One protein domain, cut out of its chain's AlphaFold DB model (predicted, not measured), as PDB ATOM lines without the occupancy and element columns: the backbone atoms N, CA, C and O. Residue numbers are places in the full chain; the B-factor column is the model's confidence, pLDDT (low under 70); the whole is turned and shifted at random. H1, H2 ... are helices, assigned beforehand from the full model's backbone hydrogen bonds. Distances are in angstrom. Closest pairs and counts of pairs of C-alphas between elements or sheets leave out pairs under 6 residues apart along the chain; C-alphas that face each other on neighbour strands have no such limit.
ATOM      1  N   GLU A  51     -40.077  31.955 -26.474       78.25
ATOM      2  CA  GLU A  51     -40.640  31.006 -25.510       78.25
ATOM      3  C   GLU A  51     -39.564  30.517 -24.529       78.25
ATOM      4  O   GLU A  51     -39.779  30.582 -23.320       78.25
ATOM      5  N   ASP A  52     -38.367  30.173 -25.022       79.31
ATOM      6  CA  ASP A  52     -37.241  29.746 -24.175       79.31
ATOM      7  C   ASP A  52     -36.806  30.849 -23.197       79.31
ATOM      8  O   ASP A  52     -36.510  30.592 -22.027       79.31
ATOM      9  N   ILE A  53     -36.819  32.106 -23.651       84.50
ATOM     10  CA  ILE A  53     -36.519  33.263 -22.800       84.50
ATOM     11  C   ILE A  53     -37.595  33.451 -21.733       84.50
ATOM     12  O   ILE A  53     -37.272  33.735 -20.579       84.50
ATOM     13  N   VAL A  54     -38.871  33.328 -22.100       83.25
ATOM     14  CA  VAL A  54     -39.993  33.460 -21.164       83.25
ATOM     15  C   VAL A  54     -39.917  32.381 -20.083       83.25
ATOM     16  O   VAL A  54     -39.991  32.718 -18.899       83.25
ATOM     17  N   ASP A  55     -39.685  31.126 -20.468       77.12
ATOM     18  CA  ASP A  55     -39.549  29.996 -19.545       77.12
ATOM     19  C   ASP A  55     -38.354  30.177 -18.594       77.12
ATOM     20  O   ASP A  55     -38.465  29.954 -17.385       77.12
ATOM     21  N   GLU A  56     -37.218  30.653 -19.104       79.56
ATOM     22  CA  GLU A  56     -36.032  30.937 -18.294       79.56
ATOM     23  C   GLU A  56     -36.272  32.092 -17.305       79.56
ATOM     24  O   GLU A  56     -35.874  32.001 -16.139       79.56
ATOM     25  N   ILE A  57     -36.976  33.156 -17.713       82.44
ATOM     26  CA  ILE A  57     -37.343  34.250 -16.800       82.44
ATOM     27  C   ILE A  57     -38.287  33.745 -15.701       82.44
ATOM     28  O   ILE A  57     -38.089  34.093 -14.533       82.44
ATOM     29  N   ILE A  58     -39.281  32.918 -16.041       78.31
ATOM     30  CA  ILE A  58     -40.193  32.302 -15.064       78.31
ATOM     31  C   ILE A  58     -39.402  31.440 -14.078       78.31
ATOM     32  O   ILE A  58     -39.563  31.601 -12.867       78.31
ATOM     33  N   ARG A  59     -38.471  30.607 -14.563       76.94
ATOM     34  CA  ARG A  59     -37.607  29.793 -13.699       76.94
ATOM     35  C   ARG A  59     -36.810  30.650 -12.718       76.94
ATOM     36  O   ARG A  59     -36.780  30.354 -11.527       76.94
ATOM     37  N   ILE A  60     -36.191  31.733 -13.192       76.81
ATOM     38  CA  ILE A  60     -35.415  32.645 -12.337       76.81
ATOM     39  C   ILE A  60     -36.315  33.307 -11.286       76.81
ATOM     40  O   ILE A  60     -35.891  33.459 -10.137       76.81
ATOM     41  N   ILE A  61     -37.548  33.676 -11.652       76.12
ATOM     42  CA  ILE A  61     -38.543  34.232 -10.725       76.12
ATOM     43  C   ILE A  61     -38.876  33.245  -9.604       76.12
ATOM     44  O   ILE A  61     -38.864  33.632  -8.432       76.12
ATOM     45  N   GLU A  62     -39.147  31.989  -9.956       74.12
ATOM     46  CA  GLU A  62     -39.486  30.926  -9.007       74.12
ATOM     47  C   GLU A  62     -38.306  30.575  -8.090       74.12
ATOM     48  O   GLU A  62     -38.476  30.475  -6.872       74.12
ATOM     49  N   GLU A  63     -37.097  30.444  -8.649       68.94
ATOM     50  CA  GLU A  63     -35.875  30.120  -7.899       68.94
ATOM     51  C   GLU A  63     -35.517  31.194  -6.865       68.94
ATOM     52  O   GLU A  63     -35.058  30.872  -5.767       68.94
ATOM     53  N   HIS A  64     -35.733  32.468  -7.202       68.19
ATOM     54  CA  HIS A  64     -35.394  33.600  -6.334       68.19
ATOM     55  C   HIS A  64     -36.549  34.052  -5.439       68.19
ATOM     56  O   HIS A  64     -36.353  34.966  -4.638       68.19
ATOM     57  N   GLN A  65     -37.726  33.424  -5.555       63.94
ATOM     58  CA  GLN A  65     -38.929  33.743  -4.780       63.94
ATOM     59  C   GLN A  65     -39.241  35.249  -4.775       63.94
ATOM     60  O   GLN A  65     -39.441  35.852  -3.722       63.94
ATOM     61  N   TYR A  66     -39.243  35.892  -5.948       68.31
ATOM     62  CA  TYR A  66     -39.589  37.314  -6.015       68.31
ATOM     63  C   TYR A  66     -41.059  37.536  -5.623       68.31
ATOM     64  O   TYR A  66     -41.966  37.175  -6.367       68.31
ATOM     65  N   ASP A  67     -41.285  38.197  -4.485       47.16
ATOM     66  CA  ASP A  67     -42.626  38.468  -3.939       47.16
ATOM     67  C   ASP A  67     -43.469  39.465  -4.776       47.16
ATOM     68  O   ASP A  67     -44.687  39.537  -4.607       47.16
ATOM     69  N   ASP A  68     -42.844  40.251  -5.668       58.53
ATOM     70  CA  ASP A  68     -43.508  41.248  -6.531       58.53
ATOM     71  C   ASP A  68     -42.836  41.360  -7.914       58.53
ATOM     72  O   ASP A  68     -41.964  42.201  -8.138       58.53
ATOM     73  N   VAL A  69     -43.234  40.504  -8.862       66.12
ATOM     74  CA  VAL A  69     -42.719  40.510 -10.244       66.12
ATOM     75  C   VAL A  69     -43.253  41.726 -11.008       66.12
ATOM     76  O   VAL A  69     -44.308  41.689 -11.644       66.12
ATOM     77  N   ASN A  70     -42.500  42.822 -10.967       75.81
ATOM     78  CA  ASN A  70     -42.772  44.041 -11.726       75.81
ATOM     79  C   ASN A  70     -41.784  44.226 -12.894       75.81
ATOM     80  O   ASN A  70     -40.787  43.512 -13.023       75.81
ATOM     81  N   GLU A  71     -42.056  45.203 -13.765       82.00
ATOM     82  CA  GLU A  71     -41.237  45.503 -14.952       82.00
ATOM     83  C   GLU A  71     -39.745  45.682 -14.620       82.00
ATOM     84  O   GLU A  71     -38.886  45.249 -15.386       82.00
ATOM     85  N   ASN A  72     -39.417  46.256 -13.457       82.44
ATOM     86  CA  ASN A  72     -38.027  46.458 -13.049       82.44
ATOM     87  C   ASN A  72     -37.314  45.136 -12.741       82.44
ATOM     88  O   ASN A  72     -36.123  45.014 -13.027       82.44
ATOM     89  N   ILE A  73     -38.013  44.143 -12.183       80.69
ATOM     90  CA  ILE A  73     -37.446  42.807 -11.949       80.69
ATOM     91  C   ILE A  73     -37.192  42.106 -13.281       80.69
ATOM     92  O   ILE A  73     -36.087  41.622 -13.502       80.69
ATOM     93  N   ILE A  74     -38.159  42.136 -14.200       84.12
ATOM     94  CA  ILE A  74     -38.012  41.513 -15.523       84.12
ATOM     95  C   ILE A  74     -36.858  42.162 -16.296       84.12
ATOM     96  O   ILE A  74     -35.998  41.454 -16.812       84.12
ATOM     97  N   LYS A  75     -36.740  43.498 -16.279       87.44
ATOM     98  CA  LYS A  75     -35.581  44.206 -16.857       87.44
ATOM     99  C   LYS A  75     -34.256  43.748 -16.252       87.44
ATOM    100  O   LYS A  75     -33.292  43.548 -16.983       87.44
ATOM    101  N   ARG A  76     -34.193  43.564 -14.929       83.00
ATOM    102  CA  ARG A  76     -32.977  43.091 -14.244       83.00
ATOM    103  C   ARG A  76     -32.611  41.664 -14.637       83.00
ATOM    104  O   ARG A  76     -31.431  41.408 -14.860       83.00
ATOM    105  N   ILE A  77     -33.593  40.770 -14.738       84.94
ATOM    106  CA  ILE A  77     -33.381  39.382 -15.166       84.94
ATOM    107  C   ILE A  77     -32.878  39.364 -16.613       84.94
ATOM    108  O   ILE A  77     -31.789  38.856 -16.867       84.94
ATOM    109  N   VAL A  78     -33.587  40.025 -17.533       86.62
ATOM    110  CA  VAL A  78     -33.222  40.092 -18.960       86.62
ATOM    111  C   VAL A  78     -31.841  40.724 -19.162       86.62
ATOM    112  O   VAL A  78     -31.042  40.232 -19.958       86.62
ATOM    113  N   ALA A  79     -31.508  41.779 -18.412       84.56
ATOM    114  CA  ALA A  79     -30.169  42.369 -18.440       84.56
ATOM    115  C   ALA A  79     -29.086  41.392 -17.938       84.56
ATOM    116  O   ALA A  79     -27.979  41.373 -18.476       84.56
ATOM    117  N   GLY A  80     -29.402  40.563 -16.938       81.38
ATOM    118  CA  GLY A  80     -28.522  39.505 -16.434       81.38
ATOM    119  C   GLY A  80     -28.305  38.363 -17.430       81.38
ATOM    120  O   GLY A  80     -27.203  37.820 -17.493       81.38
ATOM    121  N   MET A  81     -29.316  38.058 -18.247       81.56
ATOM    122  CA  MET A  81     -29.256  37.046 -19.311       81.56
ATOM    123  C   MET A  81     -28.418  37.489 -20.521       81.56
ATOM    124  O   MET A  81     -28.047  36.654 -21.338       81.56
ATOM    125  N   LYS A  82     -28.078  38.785 -20.629       81.75
ATOM    126  CA  LYS A  82     -27.280  39.369 -21.728       81.75
ATOM    127  C   LYS A  82     -27.853  39.107 -23.132       81.75
ATOM    128  O   LYS A  82     -27.095  38.956 -24.086       81.75
ATOM    129  N   ILE A  83     -29.178  39.094 -23.253       82.44
ATOM    130  CA  ILE A  83     -29.881  38.913 -24.529       82.44
ATOM    131  C   ILE A  83     -29.801  40.194 -25.376       82.44
ATOM    132  O   ILE A  83     -30.092  41.283 -24.870       82.44
ATOM    133  N   ASP A  84     -29.475  40.077 -26.668       84.69
ATOM    134  CA  ASP A  84     -29.664  41.172 -27.629       84.69
ATOM    135  C   ASP A  84     -31.082  41.111 -28.210       84.69
ATOM    136  O   ASP A  84     -31.438  40.222 -28.975       84.69
ATOM    137  N   TYR A  85     -31.913  42.088 -27.850       83.81
ATOM    138  CA  TYR A  85     -33.308  42.170 -28.290       83.81
ATOM    139  C   TYR A  85     -33.468  42.270 -29.817       83.81
ATOM    140  O   TYR A  85     -34.538  41.965 -30.353       83.81
ATOM    141  N   ARG A  86     -32.421  42.695 -30.534       84.88
ATOM    142  CA  ARG A  86     -32.439  42.807 -31.998       84.88
ATOM    143  C   ARG A  86     -32.404  41.445 -32.681       84.88
ATOM    144  O   ARG A  86     -32.963  41.321 -33.768       84.88
ATOM    145  N   ASP A  87     -31.845  40.429 -32.025       83.56
ATOM    146  CA  ASP A  87     -31.818  39.052 -32.536       83.56
ATOM    147  C   ASP A  87     -33.231  38.453 -32.655       83.56
ATOM    148  O   ASP A  87     -33.457  37.524 -33.428       83.56
ATOM    149  N   PHE A  88     -34.197  39.062 -31.961       81.00
ATOM    150  CA  PHE A  88     -35.611  38.698 -31.936       81.00
ATOM    151  C   PHE A  88     -36.497  39.635 -32.773       81.00
ATOM    152  O   PHE A  88     -37.722  39.549 -32.715       81.00
ATOM    153  N   GLY A  89     -35.899  40.551 -33.542       83.00
ATOM    154  CA  GLY A  89     -36.627  41.455 -34.436       83.00
ATOM    155  C   GLY A  89     -37.267  42.672 -33.760       83.00
ATOM    156  O   GLY A  89     -38.107  43.327 -34.378       83.00
ATOM    157  N   PHE A  90     -36.884  43.015 -32.525       88.56
ATOM    158  CA  PHE A  90     -37.410  44.196 -31.831       88.56
ATOM    159  C   PHE A  90     -36.595  45.459 -32.138       88.56
ATOM    160  O   PHE A  90     -35.363  45.455 -32.119       88.56
ATOM    161  N   SER A  91     -37.295  46.572 -32.372       85.06
ATOM    162  CA  SER A  91     -36.707  47.890 -32.656       85.06
ATOM    163  C   SER A  91     -36.119  48.583 -31.431       85.06
ATOM    164  O   SER A  91     -35.209  49.400 -31.565       85.06
ATOM    165  N   SER A  92     -36.630  48.283 -30.236       91.50
ATOM    166  CA  SER A  92     -36.133  48.855 -28.990       91.50
ATOM    167  C   SER A  92     -36.187  47.847 -27.847       91.50
ATOM    168  O   SER A  92     -37.029  46.950 -27.811       91.50
ATOM    169  N   TYR A  93     -35.305  48.044 -26.867       87.25
ATOM    170  CA  TYR A  93     -35.291  47.243 -25.646       87.25
ATOM    171  C   TYR A  93     -36.616  47.342 -24.875       87.25
ATOM    172  O   TYR A  93     -37.075  46.358 -24.309       87.25
ATOM    173  N   ASN A  94     -37.268  48.509 -24.882       87.12
ATOM    174  CA  ASN A  94     -38.556  48.675 -24.208       87.12
ATOM    175  C   ASN A  94     -39.671  47.875 -24.895       87.12
ATOM    176  O   ASN A  94     -40.485  47.282 -24.193       87.12
ATOM    177  N   ASP A  95     -39.683  47.804 -26.230       87.19
ATOM    178  CA  ASP A  95     -40.666  47.002 -26.974       87.19
ATOM    179  C   ASP A  95     -40.490  45.508 -26.680       87.19
ATOM    180  O   ASP A  95     -41.465  44.793 -26.449       87.19
ATOM    181  N   PHE A  96     -39.237  45.056 -26.617       90.88
ATOM    182  CA  PHE A  96     -38.889  43.686 -26.250       90.88
ATOM    183  C   PHE A  96     -39.322  43.342 -24.825       90.88
ATOM    184  O   PHE A  96     -39.985  42.333 -24.604       90.88
ATOM    185  N   ILE A  97     -39.026  44.212 -23.855       90.38
ATOM    186  CA  ILE A  97     -39.453  44.024 -22.464       90.38
ATOM    187  C   ILE A  97     -40.978  44.026 -22.347       90.38
ATOM    188  O   ILE A  97     -41.533  43.194 -21.634       90.38
ATOM    189  N   TYR A  98     -41.671  44.920 -23.054       86.12
ATOM    190  CA  TYR A  98     -43.132  44.941 -23.067       86.12
ATOM    191  C   TYR A  98     -43.711  43.635 -23.627       86.12
ATOM    192  O   TYR A  98     -44.658  43.088 -23.059       86.12
ATOM    193  N   HIS A  99     -43.117  43.108 -24.702       86.69
ATOM    194  CA  HIS A  99     -43.502  41.826 -25.282       86.69
ATOM    195  C   HIS A  99     -43.252  40.664 -24.314       86.69
ATOM    196  O   HIS A  99     -44.171  39.900 -24.045       86.69
ATOM    197  N   LEU A 100     -42.070  40.591 -23.700       87.12
ATOM    198  CA  LEU A 100     -41.753  39.581 -22.689       87.12
ATOM    199  C   LEU A 100     -42.699  39.645 -21.488       87.12
ATOM    200  O   LEU A 100     -43.195  38.617 -21.052       87.12
ATOM    201  N   ILE A 101     -43.021  40.834 -20.970       82.50
ATOM    202  CA  ILE A 101     -44.003  40.986 -19.882       82.50
ATOM    203  C   ILE A 101     -45.363  40.433 -20.301       82.50
ATOM    204  O   ILE A 101     -46.047  39.800 -19.494       82.50
ATOM    205  N   LYS A 102     -45.781  40.701 -21.540       80.62
ATOM    206  CA  LYS A 102     -47.040  40.195 -22.075       80.62
ATOM    207  C   LYS A 102     -47.015  38.672 -22.177       80.62
ATOM    208  O   LYS A 102     -47.968  38.060 -21.713       80.62
ATOM    209  N   GLU A 103     -45.949  38.078 -22.703       80.44
ATOM    210  CA  GLU A 103     -45.841  36.624 -22.856       80.44
ATOM    211  C   GLU A 103     -45.639  35.894 -21.524       80.44
ATOM    212  O   GLU A 103     -46.281  34.879 -21.297       80.44
ATOM    213  N   ILE A 104     -44.889  36.458 -20.577       75.81
ATOM    214  CA  ILE A 104     -44.788  35.948 -19.199       75.81
ATOM    215  C   ILE A 104     -46.156  35.980 -18.520       75.81
ATOM    216  O   ILE A 104     -46.572  35.009 -17.897       75.81
ATOM    217  N   ARG A 105     -46.890  37.095 -18.648       70.62
ATOM    218  CA  ARG A 105     -48.270  37.174 -18.155       70.62
ATOM    219  C   ARG A 105     -49.135  36.139 -18.844       70.62
ATOM    220  O   ARG A 105     -49.895  35.480 -18.153       70.62
ATOM    221  N   ASN A 106     -49.034  36.005 -20.166       66.31
ATOM    222  CA  ASN A 106     -49.748  34.969 -20.887       66.31
ATOM    223  C   ASN A 106     -49.406  33.624 -20.262       66.31
ATOM    224  O   ASN A 106     -50.315  33.062 -19.706       66.31
ATOM    225  N   GLU A 107     -48.162  33.173 -20.183       65.44
ATOM    226  CA  GLU A 107     -47.781  31.898 -19.551       65.44
ATOM    227  C   GLU A 107     -48.348  31.697 -18.130       65.44
ATOM    228  O   GLU A 107     -48.992  30.679 -17.863       65.44
ATOM    229  N   PHE A 108     -48.251  32.700 -17.245       58.94
ATOM    230  CA  PHE A 108     -48.874  32.656 -15.910       58.94
ATOM    231  C   PHE A 108     -50.414  32.572 -15.939       58.94
ATOM    232  O   PHE A 108     -51.024  32.100 -14.978       58.94
ATOM    233  N   TYR A 109     -51.053  33.051 -17.008       55.19
ATOM    234  CA  TYR A 109     -52.508  33.103 -17.184       55.19
ATOM    235  C   TYR A 109     -53.049  32.164 -18.289       55.19
ATOM    236  O   TYR A 109     -54.260  32.119 -18.477       55.19
ATOM    237  N   SER A 110     -52.216  31.451 -19.057       47.66
ATOM    238  CA  SER A 110     -52.584  30.849 -20.356       47.66
ATOM    239  C   SER A 110     -52.289  29.361 -20.463       47.66
ATOM    240  O   SER A 110     -52.875  28.713 -21.334       47.66
TER     241      SER A 110
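What this domain is: This is residues 51 to 110 of the 345 residues of an uncharacterized protein of Marinitoga sp. 4572_148 (UniProt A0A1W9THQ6). The longest helix, H4, is crossed near its middle by H1 and H2, which cross each other too; short H3 is near where H4 begins, and residues 62 to 68 stick out. The 60 printed residues hold four named helices, H1 to H4 in order, and no named strand: all helix, compact, radius of gyration of the C-alphas 10.9 A, spans 31 by 25 by 18 A.

How they stand to each other: H4, residues 93 to 110, touches H1, residues 51 to 64, with residues 100 to 104 alone, about perpendicular at 76 degrees; the closest C-alphas, Ile 104 and Val 54, are 5.7 A apart. H4 touches H2, residues 71 to 81, with residues 97 to 101 alone, about perpendicular at 75 degrees; closest C-alphas Ile 97 and Lys 75, 6.8 A. H1, with residues 57 to 60 alone, touches H2, about perpendicular at 74 degrees; closest C-alphas Ile 57 and Ile 77, 6.7 A. H3, residues 85 to 88, is close to but not clearly touching H4; closest C-alphas Tyr 85 and Tyr 93, 6.1 A. H3 is apart from H1 and H2. Every O i to N i+4 pair is within hydrogen-bond range in H1, H2 and H4; H3 is too short for one.

Where its parts are: H1, 20.0 A long, begins at C-alpha 51 (-40.640, 31.006, -25.510); H4, 24.4 A, ends at C-alpha 110 (-52.584, 30.849, -20.356). H2 is 15.3 A, H3 5.5 A.

The domain as a whole: The printed part has no cut and no long link. pLDDT is under 70 at residues 63 to 69 and 106 to 110.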